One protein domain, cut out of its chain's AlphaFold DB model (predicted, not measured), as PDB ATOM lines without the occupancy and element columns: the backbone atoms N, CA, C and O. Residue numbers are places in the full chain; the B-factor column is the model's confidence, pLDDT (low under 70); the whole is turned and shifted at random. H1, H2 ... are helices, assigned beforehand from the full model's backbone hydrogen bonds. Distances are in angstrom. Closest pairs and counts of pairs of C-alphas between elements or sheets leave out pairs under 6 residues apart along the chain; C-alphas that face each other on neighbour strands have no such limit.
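AT A GLANCE: This is residues 6 to 62 of the 62 residues of an uncharacterized protein of Bacillus sp. DNRA2 (UniProt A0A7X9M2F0). Four short helices make a small, elongated body: H2 and H3 pack across each other at a steep angle toward one end, H4 lies at the other end, and H1 sits between that pair and H4. H4 packs on H1 and keeps away from H2, and the chain passes from H3 to H4 through the loop of residues 45 to 51. The printed part has 57 residues with four named helices, H1, H2, H3 and H4 in that order, and no named strand; the class is all helix. The whole is compact, with a radius of gyration of the C-alphas of 10.8 A, and its C-alphas span 32 by 20 by 17 A.

IN THESE COORDINATES: H1 is residues 6 to 14, 12.6 A from first to last C-alpha, and begins at C-alpha 6 at (59.109, 22.170, 104.775). H2, the longest helix, is residues 16 to 28 and measures 18.4 A, ending at C-alpha 28 at (69.377, 1.619, 99.357). H3 is residues 33 to 44, 16.1 A long. H4 is residues 52 to 61, 14.5 A long, and ends at C-alpha 61 at (58.234, 28.450, 114.699).

HOW THE PARTS SIT: H1 is the hub, touching the three other helices. H1 and H2 touch only at the corner by their link, with the C-alphas of Ile 12 and Leu 18 closest at 5.1 A; H2 does so with residues 18 to 19 alone. Their lines stand at a steep tilt of 68 degrees, only just short of about perpendicular, and they run opposite ways. H1 and H3 only just touch, with 3 pairs of C-alphas within 8 A, and H3 does so with residues 37 to 41 alone. The closest C-alphas there are those of Met 8 and Tyr 41, 6.9 A apart, and the lines are about perpendicular at 74 degrees. H1 touches H4, closest at the C-alphas of Ile 7 and Leu 58, 6.2 A apart, at a steep tilt of 63 degrees, opposite ways. H2 touches H3, closest at the C-alphas of Lys 26 and Ala 36, 5.8 A apart, at a steep tilt of 61 degrees, opposite ways. H3 and H4 are close but not clearly touching, with the C-alphas of Ala 44 and Leu 52 closest at 7.3 A. H2 and H4 are apart. In H1, H2, H3 and H4 every O i to N i+4 pair is within hydrogen-bond range.

THE WHOLE: The two C-alphas farthest apart are those of Glu 28 and Leu 61, at 32.9 A, while those of Thr 6 and Leu 62, the first and last printed, are 9.1 A apart. The links H1 to H2 and H2 to H3 are tight, and H3 to H4, with 7 residues, is short. The printed part has no cut. The mean pLDDT of the printed part is 95.8, and no printed residue is under 70.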
ATOM      1  N   THR A   6      58.340  20.956 104.464       96.50
ATOM      2  CA  THR A   6      59.109  22.170 104.775       96.50
ATOM      3  C   THR A   6      59.844  22.008 106.098       96.50
ATOM      4  O   THR A   6      61.061  22.178 106.136       96.50
ATOM      5  N   ILE A   7      59.128  21.576 107.141       97.44
ATOM      6  CA  ILE A   7      59.702  21.332 108.469       97.44
ATOM      7  C   ILE A   7      60.756  20.227 108.392       97.44
ATOM      8  O   ILE A   7      61.885  20.426 108.824       97.44
ATOM      9  N   MET A   8      60.435  19.098 107.746       97.06
ATOM     10  CA  MET A   8      61.378  17.984 107.622       97.06
ATOM     11  C   MET A   8      62.656  18.387 106.877       97.06
ATOM     12  O   MET A   8      63.750  18.007 107.270       97.06
ATOM     13  N   THR A   9      62.534  19.178 105.807       97.06
ATOM     14  CA  THR A   9      63.699  19.647 105.042       97.06
ATOM     15  C   THR A   9      64.577  20.567 105.886       97.06
ATOM     16  O   THR A   9      65.797  20.481 105.796       97.06
ATOM     17  N   LYS A  10      63.973  21.425 106.719       97.38
ATOM     18  CA  LYS A  10      64.716  22.294 107.635       97.38
ATOM     19  C   LYS A  10      65.443  21.480 108.707       97.38
ATOM     20  O   LYS A  10      66.649  21.642 108.847       97.38
ATOM     21  N   LEU A  11      64.754  20.523 109.325       97.62
ATOM     22  CA  LEU A  11      65.342  19.597 110.291       97.62
ATOM     23  C   LEU A  11      66.533  18.821 109.694       97.62
ATOM     24  O   LEU A  11      67.602  18.749 110.287       97.62
ATOM     25  N   ILE A  12      66.400  18.300 108.470       97.69
ATOM     26  CA  ILE A  12      67.499  17.605 107.772       97.69
ATOM     27  C   ILE A  12      68.716  18.519 107.565       97.69
ATOM     28  O   ILE A  12      69.851  18.051 107.612       97.69
ATOM     29  N   ASN A  13      68.498  19.811 107.321       96.50
ATOM     30  CA  ASN A  13      69.590  20.766 107.141       96.50
ATOM     31  C   ASN A  13      70.261  21.153 108.471       96.50
ATOM     32  O   ASN A  13      71.432  21.524 108.459       96.50
ATOM     33  N   GLU A  14      69.541  21.075 109.591       96.56
ATOM     34  CA  GLU A  14      70.055  21.377 110.935       96.56
ATOM     35  C   GLU A  14      70.839  20.198 111.537       96.56
ATOM     36  O   GLU A  14      71.775  20.411 112.309       96.56
ATOM     37  N   HIS A  15      70.542  18.960 111.122       97.31
ATOM     38  CA  HIS A  15      71.199  17.753 111.631       97.31
ATOM     39  C   HIS A  15      71.896  16.962 110.518       97.31
ATOM     40  O   HIS A  15      71.262  16.288 109.702       97.31
ATOM     41  N   ARG A  16      73.237  16.963 110.532       96.31
ATOM     42  CA  ARG A  16      74.065  16.228 109.557       96.31
ATOM     43  C   ARG A  16      73.728  14.732 109.486       96.31
ATOM     44  O   ARG A  16      73.735  14.166 108.398       96.31
ATOM     45  N   GLU A  17      73.398  14.116 110.618       97.06
ATOM     46  CA  GLU A  17      73.023  12.698 110.705       97.06
ATOM     47  C   GLU A  17      71.779  12.383 109.864       97.06
ATOM     48  O   GLU A  17      71.774  11.422 109.099       97.06
ATOM     49  N   LEU A  18      70.753  13.241 109.912       97.62
ATOM     50  CA  LEU A  18      69.546  13.096 109.093       97.62
ATOM     51  C   LEU A  18      69.833  13.286 107.604       97.62
ATOM     52  O   LEU A  18      69.210  12.644 106.758       97.62
ATOM     53  N   HIS A  19      70.775  14.162 107.266       97.31
ATOM     54  CA  HIS A  19      71.199  14.350 105.885       97.31
ATOM     55  C   HIS A  19      71.923  13.114 105.328       97.31
ATOM     56  O   HIS A  19      71.696  12.729 104.175       97.31
ATOM     57  N   ASP A  20      72.769  12.474 106.133       97.50
ATOM     58  CA  ASP A  20      73.461  11.244 105.746       97.50
ATOM     59  C   ASP A  20      72.491  10.048 105.691       97.50
ATOM     60  O   ASP A  20      72.511   9.294 104.713       97.50
ATOM     61  N   GLU A  21      71.540   9.951 106.625       96.56
ATOM     62  CA  GLU A  21      70.473   8.941 106.590       96.56
ATOM     63  C   GLU A  21      69.555   9.124 105.367       96.56
ATOM     64  O   GLU A  21      69.211   8.158 104.684       96.56
ATOM     65  N   LEU A  22      69.227  10.369 104.993       97.38
ATOM     66  CA  LEU A  22      68.468  10.647 103.771       97.38
ATOM     67  C   LEU A  22      69.196  10.127 102.524       97.38
ATOM     68  O   LEU A  22      68.563   9.561 101.630       97.38
ATOM     69  N   LYS A  23      70.515  10.339 102.431       96.62
ATOM     70  CA  LYS A  23      71.311   9.820 101.307       96.62
ATOM     71  C   LYS A  23      71.272   8.299 101.269       96.62
ATOM     72  O   LYS A  23      71.074   7.743 100.191       96.62
ATOM     73  N   LYS A  24      71.425   7.654 102.426       96.31
ATOM     74  CA  LYS A  24      71.382   6.198 102.554       96.31
ATOM     75  C   LYS A  24      70.040   5.637 102.084       96.31
ATOM     76  O   LYS A  24      70.025   4.832 101.159       96.31
ATOM     77  N   ILE A  25      68.925   6.164 102.597       95.31
ATOM     78  CA  ILE A  25      67.565   5.765 102.192       95.31
ATOM     79  C   ILE A  25      67.371   5.903 100.676       95.31
ATOM     80  O   ILE A  25      66.828   5.006 100.032       95.31
ATOM     81  N   LYS A  26      67.831   7.008 100.074       96.25
ATOM     82  CA  LYS A  26      67.725   7.210  98.619       96.25
ATOM     83  C   LYS A  26      68.481   6.149  97.818       96.25
ATOM     84  O   LYS A  26      67.969   5.713  96.793       96.25
ATOM     85  N   VAL A  27      69.688   5.779  98.251       95.94
ATOM     86  CA  VAL A  27      70.532   4.803  97.546       95.94
ATOM     87  C   VAL A  27      70.017   3.382  97.760       95.94
ATOM     88  O   VAL A  27      69.818   2.663  96.788       95.94
ATOM     89  N   GLU A  28      69.760   2.992  99.007       95.00
ATOM     90  CA  GLU A  28      69.377   1.619  99.357       95.00
ATOM     91  C   GLU A  28      67.984   1.250  98.842       95.00
ATOM     92  O   GLU A  28      67.768   0.125  98.399       95.00
ATOM     93  N   MET A  29      67.040   2.195  98.869       91.69
ATOM     94  CA  MET A  29      65.659   1.947  98.448       91.69
ATOM     95  C   MET A  29      65.350   2.467  97.037       91.69
ATOM     96  O   MET A  29      64.217   2.336  96.578       91.69
ATOM     97  N   GLY A  30      66.314   3.103  96.360       92.75
ATOM     98  CA  GLY A  30      66.095   3.728  95.049       92.75
ATOM     99  C   GLY A  30      65.002   4.803  95.063       92.75
ATOM    100  O   GLY A  30      64.307   4.999  94.066       92.75
ATOM    101  N   LEU A  31      64.789   5.463  96.206       93.88
ATOM    102  CA  LEU A  31      63.664   6.375  96.391       93.88
ATOM    103  C   LEU A  31      63.936   7.768  95.823       93.88
ATOM    104  O   LEU A  31      64.958   8.407  96.092       93.88
ATOM    105  N   GLU A  32      62.917   8.298  95.152       95.19
ATOM    106  CA  GLU A  32      62.838   9.708  94.793       95.19
ATOM    107  C   GLU A  32      62.902  10.611  96.030       95.19
ATOM    108  O   GLU A  32      62.385  10.283  97.104       95.19
ATOM    109  N   LYS A  33      63.486  11.807  95.875       92.56
ATOM    110  CA  LYS A  33      63.813  12.715  96.996       92.56
ATOM    111  C   LYS A  33      62.639  12.941  97.958       92.56
ATOM    112  O   LYS A  33      62.823  12.899  99.169       92.56
ATOM    113  N   ASN A  34      61.435  13.182  97.440       95.19
ATOM    114  CA  ASN A  34      60.266  13.474  98.279       95.19
ATOM    115  C   ASN A  34      59.774  12.246  99.058       95.19
ATOM    116  O   ASN A  34      59.318  12.390 100.191       95.19
ATOM    117  N   LEU A  35      59.869  11.056  98.459       96.25
ATOM    118  CA  LEU A  35      59.500   9.801  99.111       96.25
ATOM    119  C   LEU A  35      60.526   9.438 100.184       96.25
ATOM    120  O   LEU A  35      60.133   9.070 101.284       96.25
ATOM    121  N   ALA A  36      61.815   9.648  99.910       97.12
ATOM    122  CA  ALA A  36      62.884   9.438 100.882       97.12
ATOM    123  C   ALA A  36      62.761  10.366 102.103       97.12
ATOM    124  O   ALA A  36      62.891   9.907 103.231       97.12
ATOM    125  N   ILE A  37      62.429  11.650 101.907       97.56
ATOM    126  CA  ILE A  37      62.180  12.587 103.022       97.56
ATOM    127  C   ILE A  37      60.987  12.122 103.869       97.56
ATOM    128  O   ILE A  37      61.028  12.196 105.096       97.56
ATOM    129  N   LYS A  38      59.925  11.617 103.229       96.88
ATOM    130  CA  LYS A  38      58.758  11.087 103.944       96.88
ATOM    131  C   LYS A  38      59.094   9.799 104.704       96.88
ATOM    132  O   LYS A  38      58.671   9.652 105.844       96.88
ATOM    133  N   ALA A  39      59.864   8.894 104.105       96.44
ATOM    134  CA  ALA A  39      60.346   7.685 104.770       96.44
ATOM    135  C   ALA A  39      61.223   8.031 105.984       96.44
ATOM    136  O   ALA A  39      61.008   7.498 107.071       96.44
ATOM    137  N   LEU A  40      62.131   9.000 105.831       97.19
ATOM    138  CA  LEU A  40      62.966   9.487 106.924       97.19
ATOM    139  C   LEU A  40      62.131  10.087 108.061       97.19
ATOM    140  O   LEU A  40      62.412   9.807 109.217       97.19
ATOM    141  N   TYR A  41      61.070  10.846 107.759       97.69
ATOM    142  CA  TYR A  41      60.143  11.336 108.786       97.69
ATOM    143  C   TYR A  41      59.538  10.187 109.607       97.69
ATOM    144  O   TYR A  41      59.493  10.263 110.832       97.69
ATOM    145  N   HIS A  42      59.100   9.108 108.952       96.19
ATOM    146  CA  HIS A  42      58.529   7.959 109.658       96.19
ATOM    147  C   HIS A  42      59.553   7.223 110.534       96.19
ATOM    148  O   HIS A  42      59.179   6.716 111.582       96.19
ATOM    149  N   SER A  43      60.827   7.203 110.138       95.06
ATOM    150  CA  SER A  43      61.905   6.578 110.916       95.06
ATOM    151  C   SER A  43      62.390   7.449 112.085       95.06
ATOM    152  O   SER A  43      62.591   6.969 113.197       95.06
ATOM    153  N   ALA A  44      62.575   8.751 111.844       96.38
ATOM    154  CA  ALA A  44      63.299   9.647 112.746       96.38
ATOM    155  C   ALA A  44      62.403  10.524 113.637       96.38
ATOM    156  O   ALA A  44      62.884  11.082 114.623       96.38
ATOM    157  N   VAL A  45      61.122  10.683 113.286       96.50
ATOM    158  CA  VAL A  45      60.221  11.673 113.907       96.50
ATOM    159  C   VAL A  45      58.889  11.056 114.329       96.50
ATOM    160  O   VAL A  45      58.398  11.346 115.420       96.50
ATOM    161  N   ALA A  46      58.272  10.227 113.484       95.12
ATOM    162  CA  ALA A  46      57.034   9.539 113.850       95.12
ATOM    163  C   ALA A  46      57.258   8.564 115.022       95.12
ATOM    164  O   ALA A  46      58.390   8.232 115.357       95.12
ATOM    165  N   ASP A  47      56.168   8.148 115.672       91.38
ATOM    166  CA  ASP A  47      56.167   7.104 116.709       91.38
ATOM    167  C   ASP A  47      57.185   7.309 117.852       91.38
ATOM    168  O   ASP A  47      57.748   6.358 118.385       91.38
ATOM    169  N   ASN A  48      57.373   8.566 118.275       91.75
ATOM    170  CA  ASN A  48      58.360   8.985 119.283       91.75
ATOM    171  C   ASN A  48      59.820   8.812 118.847       91.75
ATOM    172  O   ASN A  48      60.691   8.533 119.673       91.75
ATOM    173  N   GLY A  49      60.091   9.019 117.558       95.00
ATOM    174  CA  GLY A  49      61.442   9.055 117.020       95.00
ATOM    175  C   GLY A  49      62.338  10.108 117.694       95.00
ATOM    176  O   GLY A  49      61.848  11.075 118.292       95.00
ATOM    177  N   PRO A  50      63.668   9.940 117.597       96.31
ATOM    178  CA  PRO A  50      64.646  10.741 118.336       96.31
ATOM    179  C   PRO A  50      64.562  12.246 118.054       96.31
ATOM    180  O   PRO A  50      64.829  13.040 118.952       96.31
ATOM    181  N   TYR A  51      64.119  12.641 116.859       97.62
ATOM    182  CA  TYR A  51      63.998  14.046 116.459       97.62
ATOM    183  C   TYR A  51      62.559  14.578 116.560       97.62
ATOM    184  O   TYR A  51      62.241  15.627 115.999       97.62
ATOM    185  N   LEU A  52      61.658  13.877 117.267       96.44
ATOM    186  CA  LEU A  52      60.277  14.335 117.464       96.44
ATOM    187  C   LEU A  52      60.221  15.733 118.095       96.44
ATOM    188  O   LEU A  52      59.428  16.563 117.656       96.44
ATOM    189  N   LYS A  53      61.044  15.993 119.117       96.81
ATOM    190  CA  LYS A  53      61.040  17.277 119.837       96.81
ATOM    191  C   LYS A  53      61.519  18.425 118.953       96.81
ATOM    192  O   LYS A  53      60.823  19.430 118.863       96.81
ATOM    193  N   ASP A  54      62.630  18.235 118.253       97.12
ATOM    194  CA  ASP A  54      63.200  19.245 117.354       97.12
ATOM    195  C   ASP A  54      62.226  19.558 116.208       97.12
ATOM    196  O   ASP A  54      61.981  20.711 115.858       97.12
ATOM    197  N   TYR A  55      61.557  18.529 115.679       97.06
ATOM    198  CA  TYR A  55      60.505  18.723 114.686       97.06
ATOM    199  C   TYR A  55      59.313  19.515 115.243       97.06
ATOM    200  O   TYR A  55      58.794  20.396 114.557       97.06
ATOM    201  N   GLN A  56      58.861  19.215 116.467       96.19
ATOM    202  CA  GLN A  56      57.782  19.961 117.131       96.19
ATOM    203  C   GLN A  56      58.161  21.421 117.375       96.19
ATOM    204  O   GLN A  56      57.311  22.300 117.255       96.19
ATOM    205  N   GLU A  57      59.414  21.686 117.730       96.69
ATOM    206  CA  GLU A  57      59.921  23.044 117.895       96.69
ATOM    207  C   GLU A  57      59.884  23.805 116.568       96.69
ATOM    208  O   GLU A  57      59.306  24.890 116.497       96.69
ATOM    209  N   LEU A  58      60.384  23.198 115.490       95.94
ATOM    210  CA  LEU A  58      60.311  23.781 114.151       95.94
ATOM    211  C   LEU A  58      58.868  23.993 113.666       95.94
ATOM    212  O   LEU A  58      58.609  24.989 112.995       95.94
ATOM    213  N   GLU A  59      57.935  23.097 114.007       94.69
ATOM    214  CA  GLU A  59      56.501  23.247 113.703       94.69
ATOM    215  C   GLU A  59      55.877  24.452 114.413       94.69
ATOM    216  O   GLU A  59      55.003  25.098 113.852       94.69
ATOM    217  N   ARG A  60      56.328  24.786 115.627       94.81
ATOM    218  CA  ARG A  60      55.827  25.957 116.368       94.81
ATOM    219  C   ARG A  60      56.380  27.284 115.852       94.81
ATOM    220  O   ARG A  60      55.782  28.323 116.119       94.81
ATOM    221  N   LEU A  61      57.532  27.259 115.186       92.31
ATOM    222  CA  LEU A  61      58.234  28.450 114.699       92.31
ATOM    223  C   LEU A  61      57.845  28.858 113.266       92.31
ATOM    224  O   LEU A  61      58.269  29.925 112.820       92.31
ATOM    225  N   LEU A  62      57.103  28.017 112.539       85.75
ATOM    226  CA  LEU A  62      56.734  28.190 111.126       85.75
ATOM    227  C   LEU A  62      55.219  28.296 110.946       85.75
ATOM    228  O   LEU A  62      54.813  29.081 110.061       85.75
TER     229      LEU A  62